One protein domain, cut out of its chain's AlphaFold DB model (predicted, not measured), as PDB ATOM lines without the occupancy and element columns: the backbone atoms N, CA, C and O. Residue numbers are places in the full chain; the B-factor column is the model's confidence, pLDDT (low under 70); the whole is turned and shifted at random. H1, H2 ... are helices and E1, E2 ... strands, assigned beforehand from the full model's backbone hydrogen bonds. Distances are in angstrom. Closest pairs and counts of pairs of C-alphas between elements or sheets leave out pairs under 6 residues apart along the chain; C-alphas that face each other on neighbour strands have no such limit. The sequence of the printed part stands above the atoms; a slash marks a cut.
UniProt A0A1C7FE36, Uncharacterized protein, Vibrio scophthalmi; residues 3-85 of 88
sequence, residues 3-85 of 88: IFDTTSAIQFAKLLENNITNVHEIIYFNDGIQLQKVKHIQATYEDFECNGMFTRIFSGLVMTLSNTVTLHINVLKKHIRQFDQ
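AT A GLANCE: This is residues 3 to 85 of the 88 residues of an uncharacterized protein of Vibrio scophthalmi (UniProt A0A1C7FE36). A six-stranded sheet, curled like part of a barrel, wraps round one helix, H1, and the long hairpin of E3 and E4 runs on from this body into an arm whose tip, residues 49 to 54, sticks out free. The printed part has 83 residues, with six named strands and one named helix in the order E1, H1, E2, E3, E4, E5, E6. The sheet's order is E1, E2, E3, E4, E5, E6, and it is mixed; the class is mostly strand. The whole is only just compact, close to loose, with a radius of gyration of the C-alphas of 13.7 A, and it is elongated, spanning 48 by 25 by 23 A.

HOW THE PARTS SIT: The twisted sheet runs, strand beside strand, from edge strand E1, residues 3 to 5, through E2, residues 27 to 30, E3, residues 35 to 50, E4, residues 53 to 65, and E5, residues 69 to 74, to edge strand E6, residues 79 to 84. E2 to E6 form a meander, each strand the antiparallel neighbour of the one before, and each successive two are a hairpin. E3 and E4 stand at 166 degrees, with N 44 and O 60 at 2.8 A and N 50 and O 53 at 2.9 A, both within hydrogen-bond range. E3 bends by 68 degrees at residue 39; its pairing is staggered, with E2 over residues 35 to 37 and with E4 over residues 38 to 50. N 36 and O 29 of E3 and E2 are 2.8 A apart. Between E4 and E5, N 63 and O 71 are within hydrogen-bond range at 2.9 A, and between E5 and E6, N 72 and O 81 are within hydrogen-bond range at 2.8 A. E1 and E2 are parallel at 35 degrees, with N 30 and O 4 at 2.8 A. With H1, residues 9 to 17, they form a strand-helix-strand unit, two parallel neighbour strands with a helix between, its crossover right-handed. H1 is on the sheet, which curls round it. The closest C-alphas of H1 and E4 are those of Ala 13 and Leu 61, 6.3 A; of H1 and E5, Ile 10 and Ile 73, 6.6 A. In H1 every O i to N i+4 pair is within hydrogen-bond range. E1 and E6 are apart.

IN THESE COORDINATES: E3 is 41.9 A long, E4 36.2 A, E6 17.0 A, E5 16.1 A, H1 12.3 A, E2 10.0 A and E1 7.1 A. E1 begins at C-alpha 3 (156.245, 156.179, 91.446), E3 ends at C-alpha 50 (138.858, 127.213, 107.943) and E6 ends at C-alpha 84 (136.917, 161.358, 96.098).

THE WHOLE: The two C-alphas farthest apart are those of Ile 33 and Gly 52, 47.9 A. The printed part has no cut and no long link. The mean pLDDT of the printed part is 87.2; residues 21 to 24 and residue 85 are under 70.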
ATOM      1  N   ILE A   3     157.399 155.746  92.234       93.31
ATOM      2  CA  ILE A   3     156.245 156.179  91.446       93.31
ATOM      3  C   ILE A   3     155.584 154.926  90.887       93.31
ATOM      4  O   ILE A   3     156.269 154.065  90.337       93.31
ATOM      5  N   PHE A   4     154.271 154.826  91.039       94.56
ATOM      6  CA  PHE A   4     153.478 153.737  90.481       94.56
ATOM      7  C   PHE A   4     152.181 154.288  89.891       94.56
ATOM      8  O   PHE A   4     151.746 155.383  90.236       94.56
ATOM      9  N   ASP A   5     151.568 153.523  89.002       94.19
ATOM     10  CA  ASP A   5     150.304 153.842  88.345       94.19
ATOM     11  C   ASP A   5     149.293 152.704  88.546       94.19
ATOM     12  O   ASP A   5     149.567 151.700  89.209       94.19
ATOM     13  N   THR A   6     148.109 152.832  87.954       91.00
ATOM     14  CA  THR A   6     147.060 151.807  88.036       91.00
ATOM     15  C   THR A   6     147.516 150.442  87.503       91.00
ATOM     16  O   THR A   6     147.096 149.412  88.029       91.00
ATOM     17  N   THR A   7     148.394 150.395  86.495       92.12
ATOM     18  CA  THR A   7     148.850 149.127  85.897       92.12
ATOM     19  C   THR A   7     149.800 148.357  86.817       92.12
ATOM     20  O   THR A   7     149.790 147.126  86.847       92.12
ATOM     21  N   SER A   8     150.574 149.087  87.620       92.62
ATOM     22  CA  SER A   8     151.601 148.556  88.523       92.62
ATOM     23  C   SER A   8     151.157 148.485  89.991       92.62
ATOM     24  O   SER A   8     151.803 147.815  90.799       92.62
ATOM     25  N   ALA A   9     150.018 149.087  90.351       91.81
ATOM     26  CA  ALA A   9     149.533 149.211  91.729       91.81
ATOM     27  C   ALA A   9     149.404 147.880  92.488       91.81
ATOM     28  O   ALA A   9     149.738 147.814  93.669       91.81
ATOM     29  N   ILE A  10     148.965 146.797  91.836       91.44
ATOM     30  CA  ILE A  10     148.854 145.479  92.491       91.44
ATOM     31  C   ILE A  10     150.238 144.914  92.833       91.44
ATOM     32  O   ILE A  10     150.429 144.352  93.911       91.44
ATOM     33  N   GLN A  11     151.202 145.042  91.918       90.94
ATOM     34  CA  GLN A  11     152.571 144.573  92.144       90.94
ATOM     35  C   GLN A  11     153.226 145.397  93.251       90.94
ATOM     36  O   GLN A  11     153.820 144.838  94.169       90.94
ATOM     37  N   PHE A  12     153.020 146.713  93.216       90.75
ATOM     38  CA  PHE A  12     153.473 147.623  94.256       90.75
ATOM     39  C   PHE A  12     152.880 147.287  95.631       90.75
ATOM     40  O   PHE A  12     153.612 147.224  96.617       90.75
ATOM     41  N   ALA A  13     151.582 146.983  95.705       91.06
ATOM     42  CA  ALA A  13     150.936 146.620  96.961       91.06
ATOM     43  C   ALA A  13     151.532 145.359  97.603       91.06
ATOM     44  O   ALA A  13     151.751 145.334  98.811       91.06
ATOM     45  N   LYS A  14     151.865 144.347  96.795       89.25
ATOM     46  CA  LYS A  14     152.560 143.138  97.264       89.25
ATOM     47  C   LYS A  14     153.986 143.419  97.740       89.25
ATOM     48  O   LYS A  14     154.443 142.808  98.697       89.25
ATOM     49  N   LEU A  15     154.699 144.342  97.092       88.00
ATOM     50  CA  LEU A  15     156.037 144.749  97.539       88.00
ATOM     51  C   LEU A  15     155.989 145.444  98.909       88.00
ATOM     52  O   LEU A  15     156.881 145.253  99.739       88.00
ATOM     53  N   LEU A  16     154.937 146.229  99.148       87.69
ATOM     54  CA  LEU A  16     154.727 146.939 100.404       87.69
ATOM     55  C   LEU A  16     154.185 146.069 101.539       87.69
ATOM     56  O   LEU A  16     154.398 146.433 102.691       87.69
ATOM     57  N   GLU A  17     153.542 144.935 101.252       86.25
ATOM     58  CA  GLU A  17     153.028 143.996 102.266       86.25
ATOM     59  C   GLU A  17     154.063 143.712 103.366       86.25
ATOM     60  O   GLU A  17     153.753 143.787 104.553       86.25
ATOM     61  N   ASN A  18     155.320 143.491 102.973       78.38
ATOM     62  CA  ASN A  18     156.409 143.158 103.894       78.38
ATOM     63  C   ASN A  18     157.078 144.377 104.559       78.38
ATOM     64  O   ASN A  18     157.904 144.199 105.449       78.38
ATOM     65  N   ASN A  19     156.774 145.605 104.123       77.69
ATOM     66  CA  ASN A  19     157.540 146.811 104.477       77.69
ATOM     67  C   ASN A  19     156.675 148.026 104.857       77.69
ATOM     68  O   ASN A  19     157.190 149.137 104.956       77.69
ATOM     69  N   ILE A  20     155.373 147.833 105.083       71.31
ATOM     70  CA  ILE A  20     154.388 148.906 105.311       71.31
ATOM     71  C   ILE A  20     154.757 149.869 106.445       71.31
ATOM     72  O   ILE A  20     154.446 151.054 106.361       71.31
ATOM     73  N   THR A  21     155.442 149.393 107.485       63.72
ATOM     74  CA  THR A  21     155.839 150.198 108.652       63.72
ATOM     75  C   THR A  21     157.146 150.969 108.465       63.72
ATOM     76  O   THR A  21     157.409 151.891 109.230       63.72
ATOM     77  N   ASN A  22     157.947 150.635 107.448       60.28
ATOM     78  CA  ASN A  22     159.309 151.154 107.258       60.28
ATOM     79  C   ASN A  22     159.443 152.081 106.045       60.28
ATOM     80  O   ASN A  22     160.546 152.338 105.558       60.28
ATOM     81  N   VAL A  23     158.328 152.588 105.525       62.12
ATOM     82  CA  VAL A  23     158.348 153.420 104.326       62.12
ATOM     83  C   VAL A  23     158.763 154.853 104.680       62.12
ATOM     84  O   VAL A  23     157.938 155.751 104.819       62.12
ATOM     85  N   HIS A  24     160.071 155.080 104.803       68.81
ATOM     86  CA  HIS A  24     160.665 156.426 104.766       68.81
ATOM     87  C   HIS A  24     160.746 156.993 103.338       68.81
ATOM     88  O   HIS A  24     161.110 158.152 103.133       68.81
ATOM     89  N   GLU A  25     160.413 156.173 102.343       79.31
ATOM     90  CA  GLU A  25     160.419 156.540 100.936       79.31
ATOM     91  C   GLU A  25     159.292 157.514 100.589       79.31
ATOM     92  O   GLU A  25     158.142 157.367 101.003       79.31
ATOM     93  N   ILE A  26     159.608 158.495  99.745       88.12
ATOM     94  CA  ILE A  26     158.598 159.374  99.158       88.12
ATOM     95  C   ILE A  26     157.903 158.613  98.021       88.12
ATOM     96  O   ILE A  26     158.550 158.281  97.020       88.12
ATOM     97  N   ILE A  27     156.601 158.353  98.176       91.88
ATOM     98  CA  ILE A  27     155.774 157.625  97.203       91.88
ATOM     99  C   ILE A  27     154.813 158.576  96.488       91.88
ATOM    100  O   ILE A  27     154.148 159.403  97.121       91.88
ATOM    101  N   TYR A  28     154.698 158.402  95.174       94.25
ATOM    102  CA  TYR A  28     153.706 159.062  94.336       94.25
ATOM    103  C   TYR A  28     152.865 158.047  93.563       94.25
ATOM    104  O   TYR A  28     153.379 157.041  93.072       94.25
ATOM    105  N   PHE A  29     151.581 158.355  93.419       94.19
ATOM    106  CA  PHE A  29     150.685 157.719  92.469       94.19
ATOM    107  C   PHE A  29     150.579 158.586  91.212       94.19
ATOM    108  O   PHE A  29     150.300 159.780  91.308       94.19
ATOM    109  N   ASN A  30     150.807 157.994  90.046       94.50
ATOM    110  CA  ASN A  30     150.554 158.607  88.751       94.50
ATOM    111  C   ASN A  30     149.152 158.207  88.279       94.50
ATOM    112  O   ASN A  30     148.928 157.053  87.910       94.50
ATOM    113  N   ASP A  31     148.221 159.159  88.279       88.50
ATOM    114  CA  ASP A  31     146.850 158.951  87.796       88.50
ATOM    115  C   ASP A  31     146.728 159.054  86.259       88.50
ATOM    116  O   ASP A  31     145.637 158.903  85.711       88.50
ATOM    117  N   GLY A  32     147.845 159.297  85.559       88.88
ATOM    118  CA  GLY A  32     147.912 159.522  84.114       88.88
ATOM    119  C   GLY A  32     147.813 160.996  83.700       88.88
ATOM    120  O   GLY A  32     148.078 161.312  82.542       88.88
ATOM    121  N   ILE A  33     147.476 161.894  84.628       89.81
ATOM    122  CA  ILE A  33     147.375 163.347  84.428       89.81
ATOM    123  C   ILE A  33     148.451 164.068  85.253       89.81
ATOM    124  O   ILE A  33     149.119 164.973  84.757       89.81
ATOM    125  N   GLN A  34     148.636 163.665  86.512       90.62
ATOM    126  CA  GLN A  34     149.541 164.275  87.478       90.62
ATOM    127  C   GLN A  34     150.120 163.256  88.473       90.62
ATOM    128  O   GLN A  34     149.565 162.189  88.739       90.62
ATOM    129  N   LEU A  35     151.243 163.632  89.090       93.19
ATOM    130  CA  LEU A  35     151.832 162.883  90.198       93.19
ATOM    131  C   LEU A  35     151.227 163.337  91.523       93.19
ATOM    132  O   LEU A  35     151.417 164.473  91.960       93.19
ATOM    133  N   GLN A  36     150.546 162.425  92.201       92.81
ATOM    134  CA  GLN A  36     149.917 162.670  93.489       92.81
ATOM    135  C   GLN A  36     150.735 162.038  94.608       92.81
ATOM    136  O   GLN A  36     151.011 160.840  94.591       92.81
ATOM    137  N   LYS A  37     151.122 162.827  95.612       92.75
ATOM    138  CA  LYS A  37     151.903 162.301  96.737       92.75
ATOM    139  C   LYS A  37     151.021 161.423  97.619       92.75
ATOM    140  O   LYS A  37     149.955 161.861  98.047       92.75
ATOM    141  N   VAL A  38     151.499 160.231  97.960       92.12
ATOM    142  CA  VAL A  38     150.861 159.372  98.961       92.12
ATOM    143  C   VAL A  38     151.231 159.889 100.353       92.12
ATOM    144  O   VAL A  38     152.407 160.005 100.695       92.12
ATOM    145  N   LYS A  39     150.222 160.260 101.144       91.00
ATOM    146  CA  LYS A  39     150.372 160.790 102.510       91.00
ATOM    147  C   LYS A  39     150.273 159.701 103.571       91.00
ATOM    148  O   LYS A  39     150.948 159.784 104.591       91.00
ATOM    149  N   HIS A  40     149.413 158.715 103.341       89.56
ATOM    150  CA  HIS A  40     149.162 157.631 104.280       89.56
ATOM    151  C   HIS A  40     148.964 156.319 103.530       89.56
ATOM    152  O   HIS A  40     148.397 156.319 102.435       89.56
ATOM    153  N   ILE A  41     149.431 155.221 104.123       90.50
ATOM    154  CA  ILE A  41     149.290 153.862 103.603       90.50
ATOM    155  C   ILE A  41     148.847 152.979 104.759       90.50
ATOM    156  O   ILE A  41     149.487 152.960 105.809       90.50
ATOM    157  N   GLN A  42     147.781 152.224 104.540       91.12
ATOM    158  CA  GLN A  42     147.250 151.272 105.496       91.12
ATOM    159  C   GLN A  42     147.065 149.912 104.826       91.12
ATOM    160  O   GLN A  42     146.475 149.811 103.750       91.12
ATOM    161  N   ALA A  43     147.542 148.858 105.485       91.94
ATOM    162  CA  ALA A  43     147.275 147.484 105.086       91.94
ATOM    163  C   ALA A  43     145.814 147.110 105.353       91.94
ATOM    164  O   ALA A  43     145.283 147.379 106.434       91.94
ATOM    165  N   THR A  44     145.185 146.426 104.403       93.38
ATOM    166  CA  THR A  44     143.908 145.749 104.620       93.38
ATOM    167  C   THR A  44     144.121 144.250 104.673       93.38
ATOM    168  O   THR A  44     144.980 143.696 103.986       93.38
ATOM    169  N   TYR A  45     143.304 143.594 105.485       92.00
ATOM    170  CA  TYR A  45     143.320 142.151 105.653       92.00
ATOM    171  C   TYR A  45     141.892 141.623 105.578       92.00
ATOM    172  O   TYR A  45     140.953 142.337 105.929       92.00
ATOM    173  N   GLU A  46     141.740 140.394 105.110       91.31
ATOM    174  CA  GLU A  46     140.484 139.647 105.148       91.31
ATOM    175  C   GLU A  46     140.685 138.431 106.067       91.31
ATOM    176  O   GLU A  46     141.732 137.778 106.016       91.31
ATOM    177  N   ASP A  47     139.705 138.164 106.930       90.50
ATOM    178  CA  ASP A  47     139.720 137.018 107.838       90.50
ATOM    179  C   ASP A  47     138.947 135.859 107.205       90.50
ATOM    180  O   ASP A  47     137.831 136.030 106.711       90.50
ATOM    181  N   PHE A  48     139.544 134.671 107.226       86.88
ATOM    182  CA  PHE A  48     138.960 133.442 106.703       86.88
ATOM    183  C   PHE A  48     138.852 132.414 107.817       86.88
ATOM    184  O   PHE A  48     139.828 132.142 108.517       86.88
ATOM    185  N   GLU A  49     137.674 131.817 107.956       86.56
ATOM    186  CA  GLU A  49     137.475 130.666 108.826       86.56
ATOM    187  C   GLU A  49     137.720 129.381 108.028       86.56
ATOM    188  O   GLU A  49     137.096 129.146 106.992       86.56
ATOM    189  N   CYS A  50     138.631 128.538 108.504       79.69
ATOM    190  CA  CYS A  50     138.858 127.213 107.943       79.69
ATOM    191  C   CYS A  50     138.947 126.197 109.083       79.69
ATOM    192  O   CYS A  50     139.830 126.289 109.934       79.69
ATOM    193  N   ASN A  51     138.017 125.238 109.113       80.38
ATOM    194  CA  ASN A  51     137.951 124.171 110.120       80.38
ATOM    195  C   ASN A  51     137.992 124.675 111.580       80.38
ATOM    196  O   ASN A  51     138.660 124.082 112.424       80.38
ATOM    197  N   GLY A  52     137.298 125.780 111.880       83.81
ATOM    198  CA  GLY A  52     137.244 126.369 113.223       83.81
ATOM    199  C   GLY A  52     138.474 127.196 113.622       83.81
ATOM    200  O   GLY A  52     138.580 127.608 114.776       83.81
ATOM    201  N   MET A  53     139.403 127.456 112.694       84.44
ATOM    202  CA  MET A  53     140.537 128.362 112.888       84.44
ATOM    203  C   MET A  53     140.377 129.616 112.022       84.44
ATOM    204  O   MET A  53     140.103 129.519 110.825       84.44
ATOM    205  N   PHE A  54     140.583 130.795 112.617       84.56
ATOM    206  CA  PHE A  54     140.607 132.071 111.899       84.56
ATOM    207  C   PHE A  54     142.017 132.368 111.391       84.56
ATOM    208  O   PHE A  54     142.967 132.437 112.171       84.56
ATOM    209  N   THR A  55     142.150 132.563 110.081       88.94
ATOM    210  CA  THR A  55     143.389 132.995 109.429       88.94
ATOM    211  C   THR A  55     143.193 134.378 108.838       88.94
ATOM    212  O   THR A  55     142.258 134.607 108.074       88.94
ATOM    213  N   ARG A  56     144.110 135.290 109.154       89.50
ATOM    214  CA  ARG A  56     144.129 136.643 108.606       89.50
ATOM    215  C   ARG A  56     145.082 136.702 107.423       89.50
ATOM    216  O   ARG A  56     146.269 136.424 107.590       89.50
ATOM    217  N   ILE A  57     144.589 137.079 106.248       90.62
ATOM    218  CA  ILE A  57     145.418 137.214 105.043       90.62
ATOM    219  C   ILE A  57     145.453 138.660 104.569       90.62
ATOM    220  O   ILE A  57     144.465 139.388 104.679       90.62
ATOM    221  N   PHE A  58     146.594 139.089 104.035       92.00
ATOM    222  CA  PHE A  58     146.718 140.399 103.409       92.00
ATOM    223  C   PHE A  58     145.789 140.485 102.195       92.00
ATOM    224  O   PHE A  58     145.855 139.664 101.279       92.00
ATOM    225  N   SER A  59     144.904 141.481 102.194       93.50
ATOM    226  CA  SER A  59     143.919 141.676 101.130       93.50
ATOM    227  C   SER A  59     144.246 142.855 100.220       93.50
ATOM    228  O   SER A  59     143.750 142.909  99.089       93.50
ATOM    229  N   GLY A  60     145.101 143.779 100.665       94.69
ATOM    230  CA  GLY A  60     145.439 144.957  99.882       94.69
ATOM    231  C   GLY A  60     145.891 146.171 100.682       94.69
ATOM    232  O   GLY A  60     146.324 146.060 101.826       94.69
ATOM    233  N   LEU A  61     145.796 147.342 100.048       94.00
ATOM    234  CA  LEU A  61     146.178 148.632 100.619       94.00
ATOM    235  C   LEU A  61     145.068 149.667 100.464       94.00
ATOM    236  O   LEU A  61     144.396 149.730  99.433       94.00
ATOM    237  N   VAL A  62     144.963 150.537 101.460       93.69
ATOM    238  CA  VAL A  62     144.269 151.821 101.377       93.69
ATOM    239  C   VAL A  62     145.319 152.921 101.434       93.69
ATOM    240  O   VAL A  62     146.151 152.940 102.339       93.69
ATOM    241  N   MET A  63     145.301 153.823 100.458       92.69
ATOM    242  CA  MET A  63     146.236 154.942 100.384       92.69
ATOM    243  C   MET A  63     145.492 156.263 100.317       92.69
ATOM    244  O   MET A  63     144.572 156.413  99.517       92.69
ATOM    245  N   THR A  64     145.934 157.238 101.104       92.38
ATOM    246  CA  THR A  64     145.422 158.610 101.040       92.38
ATOM    247  C   THR A  64     146.386 159.470 100.240       92.38
ATOM    248  O   THR A  64     147.568 159.582 100.582       92.38
ATOM    249  N   LEU A  65     145.883 160.089  99.179       92.00
ATOM    250  CA  LEU A  65     146.632 160.965  98.289       92.00
ATOM    251  C   LEU A  65     146.609 162.419  98.777       92.00
ATOM    252  O   LEU A  65     145.861 162.813  99.676       92.00
ATOM    253  N   SER A  66     147.464 163.254  98.188       87.31
ATOM    254  CA  SER A  66     147.632 164.647  98.602       87.31
ATOM    255  C   SER A  66     146.382 165.506  98.431       87.31
ATOM    256  O   SER A  66     146.177 166.407  99.244       87.31
ATOM    257  N   ASN A  67     145.562 165.191  97.432       83.31
ATOM    258  CA  ASN A  67     144.296 165.832  97.071       83.31
ATOM    259  C   ASN A  67     143.076 165.200  97.773       83.31
ATOM    260  O   ASN A  67     141.972 165.287  97.250       83.31
ATOM    261  N   THR A  68     143.262 164.536  98.920       78.88
ATOM    262  CA  THR A  68     142.190 163.871  99.699       78.88
ATOM    263  C   THR A  68     141.490 162.702  98.997       78.88
ATOM    264  O   THR A  68     140.508 162.169  99.504       78.88
ATOM    265  N   VAL A  69     142.020 162.245  97.862       88.44
ATOM    266  CA  VAL A  69     141.553 161.032  97.192       88.44
ATOM    267  C   VAL A  69     142.053 159.802  97.938       88.44
ATOM    268  O   VAL A  69     143.212 159.744  98.358       88.44
ATOM    269  N   THR A  70     141.193 158.795  98.060       92.25
ATOM    270  CA  THR A  70     141.557 157.502  98.639       92.25
ATOM    271  C   THR A  70     141.600 156.431  97.558       92.25
ATOM    272  O   THR A  70     140.618 156.196  96.852       92.25
ATOM    273  N   LEU A  71     142.739 155.749  97.448       93.12
ATOM    274  CA  LEU A  71     142.917 154.585  96.588       93.12
ATOM    275  C   LEU A  71     142.770 153.306  97.400       93.12
ATOM    276  O   LEU A  71     143.463 153.107  98.394       93.12
ATOM    277  N   HIS A  72     141.914 152.413  96.925       94.38
ATOM    278  CA  HIS A  72     141.775 151.059  97.436       94.38
ATOM    279  C   HIS A  72     142.356 150.093  96.414       94.38
ATOM    280  O   HIS A  72     141.802 149.922  95.327       94.38
ATOM    281  N   ILE A  73     143.450 149.434  96.773       93.31
ATOM    282  CA  ILE A  73     144.095 148.408  95.960       93.31
ATOM    283  C   ILE A  73     143.767 147.063  96.598       93.31
ATOM    284  O   ILE A  73     144.340 146.726  97.625       93.31
ATOM    285  N   ASN A  74     142.859 146.290  96.004       92.69
ATOM    286  CA  ASN A  74     142.551 144.932  96.444       92.69
ATOM    287  C   ASN A  74     143.371 143.927  95.625       92.69
ATOM    288  O   ASN A  74     143.177 143.769  94.415       92.69
ATOM    289  N   VAL A  75     144.292 143.243  96.296       90.62
ATOM    290  CA  VAL A  75     145.245 142.324  95.669       90.62
ATOM    291  C   VAL A  75     144.598 140.979  95.348       90.62
ATOM    292  O   VAL A  75     144.867 140.418  94.285       90.62
ATOM    293  N   LEU A  76     143.712 140.485  96.218       87.62
ATOM    294  CA  LEU A  76     143.036 139.193  96.043       87.62
ATOM    295  C   LEU A  76     142.093 139.212  94.836       87.62
ATOM    296  O   LEU A  76     142.099 138.301  94.010       87.62
ATOM    297  N   LYS A  77     141.328 140.296  94.696       86.12
ATOM    298  CA  LYS A  77     140.358 140.519  93.613       86.12
ATOM    299  C   LYS A  77     140.978 141.189  92.386       86.12
ATOM    300  O   LYS A  77     140.273 141.402  91.407       86.12
ATOM    301  N   LYS A  78     142.272 141.536  92.438       83.38
ATOM    302  CA  LYS A  78     143.001 142.278  91.393       83.38
ATOM    303  C   LYS A  78     142.249 143.532  90.929       83.38
ATOM    304  O   LYS A  78     142.101 143.779  89.737       83.38
ATOM    305  N   HIS A  79     141.748 144.303  91.886       86.00
ATOM    306  CA  HIS A  79     140.834 145.412  91.638       86.00
ATOM    307  C   HIS A  79     141.355 146.694  92.290       86.00
ATOM    308  O   HIS A  79     141.788 146.670  93.439       86.00
ATOM    309  N   ILE A  80     141.233 147.831  91.598       81.12
ATOM    310  CA  ILE A  80     141.607 149.156  92.115       81.12
ATOM    311  C   ILE A  80     140.372 150.068  92.091       81.12
ATOM    312  O   ILE A  80     139.658 150.100  91.091       81.12
ATOM    313  N   ARG A  81     140.067 150.755  93.198       85.88
ATOM    314  CA  ARG A  81     139.000 151.776  93.283       85.88
ATOM    315  C   ARG A  81     139.573 153.096  93.756       85.88
ATOM    316  O   ARG A  81     140.402 153.109  94.661       85.88
ATOM    317  N   GLN A  82     139.074 154.178  93.180       80.00
ATOM    318  CA  GLN A  82     139.359 155.538  93.601       80.00
ATOM    319  C   GLN A  82     138.079 156.153  94.166       80.00
ATOM    320  O   GLN A  82     137.014 156.007  93.566       80.00
ATOM    321  N   PHE A  83     138.187 156.814  95.315       80.50
ATOM    322  CA  PHE A  83     137.094 157.557  95.932       80.50
ATOM    323  C   PHE A  83     137.539 158.990  96.203       80.50
ATOM    324  O   PHE A  83     138.577 159.207  96.834       80.50
ATOM    325  N   ASP A  84     136.725 159.949  95.777       72.38
ATOM    326  CA  ASP A  84     136.917 161.358  96.098       72.38
ATOM    327  C   ASP A  84     136.161 161.674  97.397       72.38
ATOM    328  O   ASP A  84     134.978 161.355  97.528       72.38
ATOM    329  N   GLN A  85     136.820 162.306  98.372       58.31
ATOM    330  CA  GLN A  85     136.202 162.658  99.661       58.31
ATOM    331  C   GLN A  85     135.204 163.835  99.588       58.31
ATOM    332  O   GLN A  85     134.689 164.254 100.618       58.31
TER     333      GLN A  85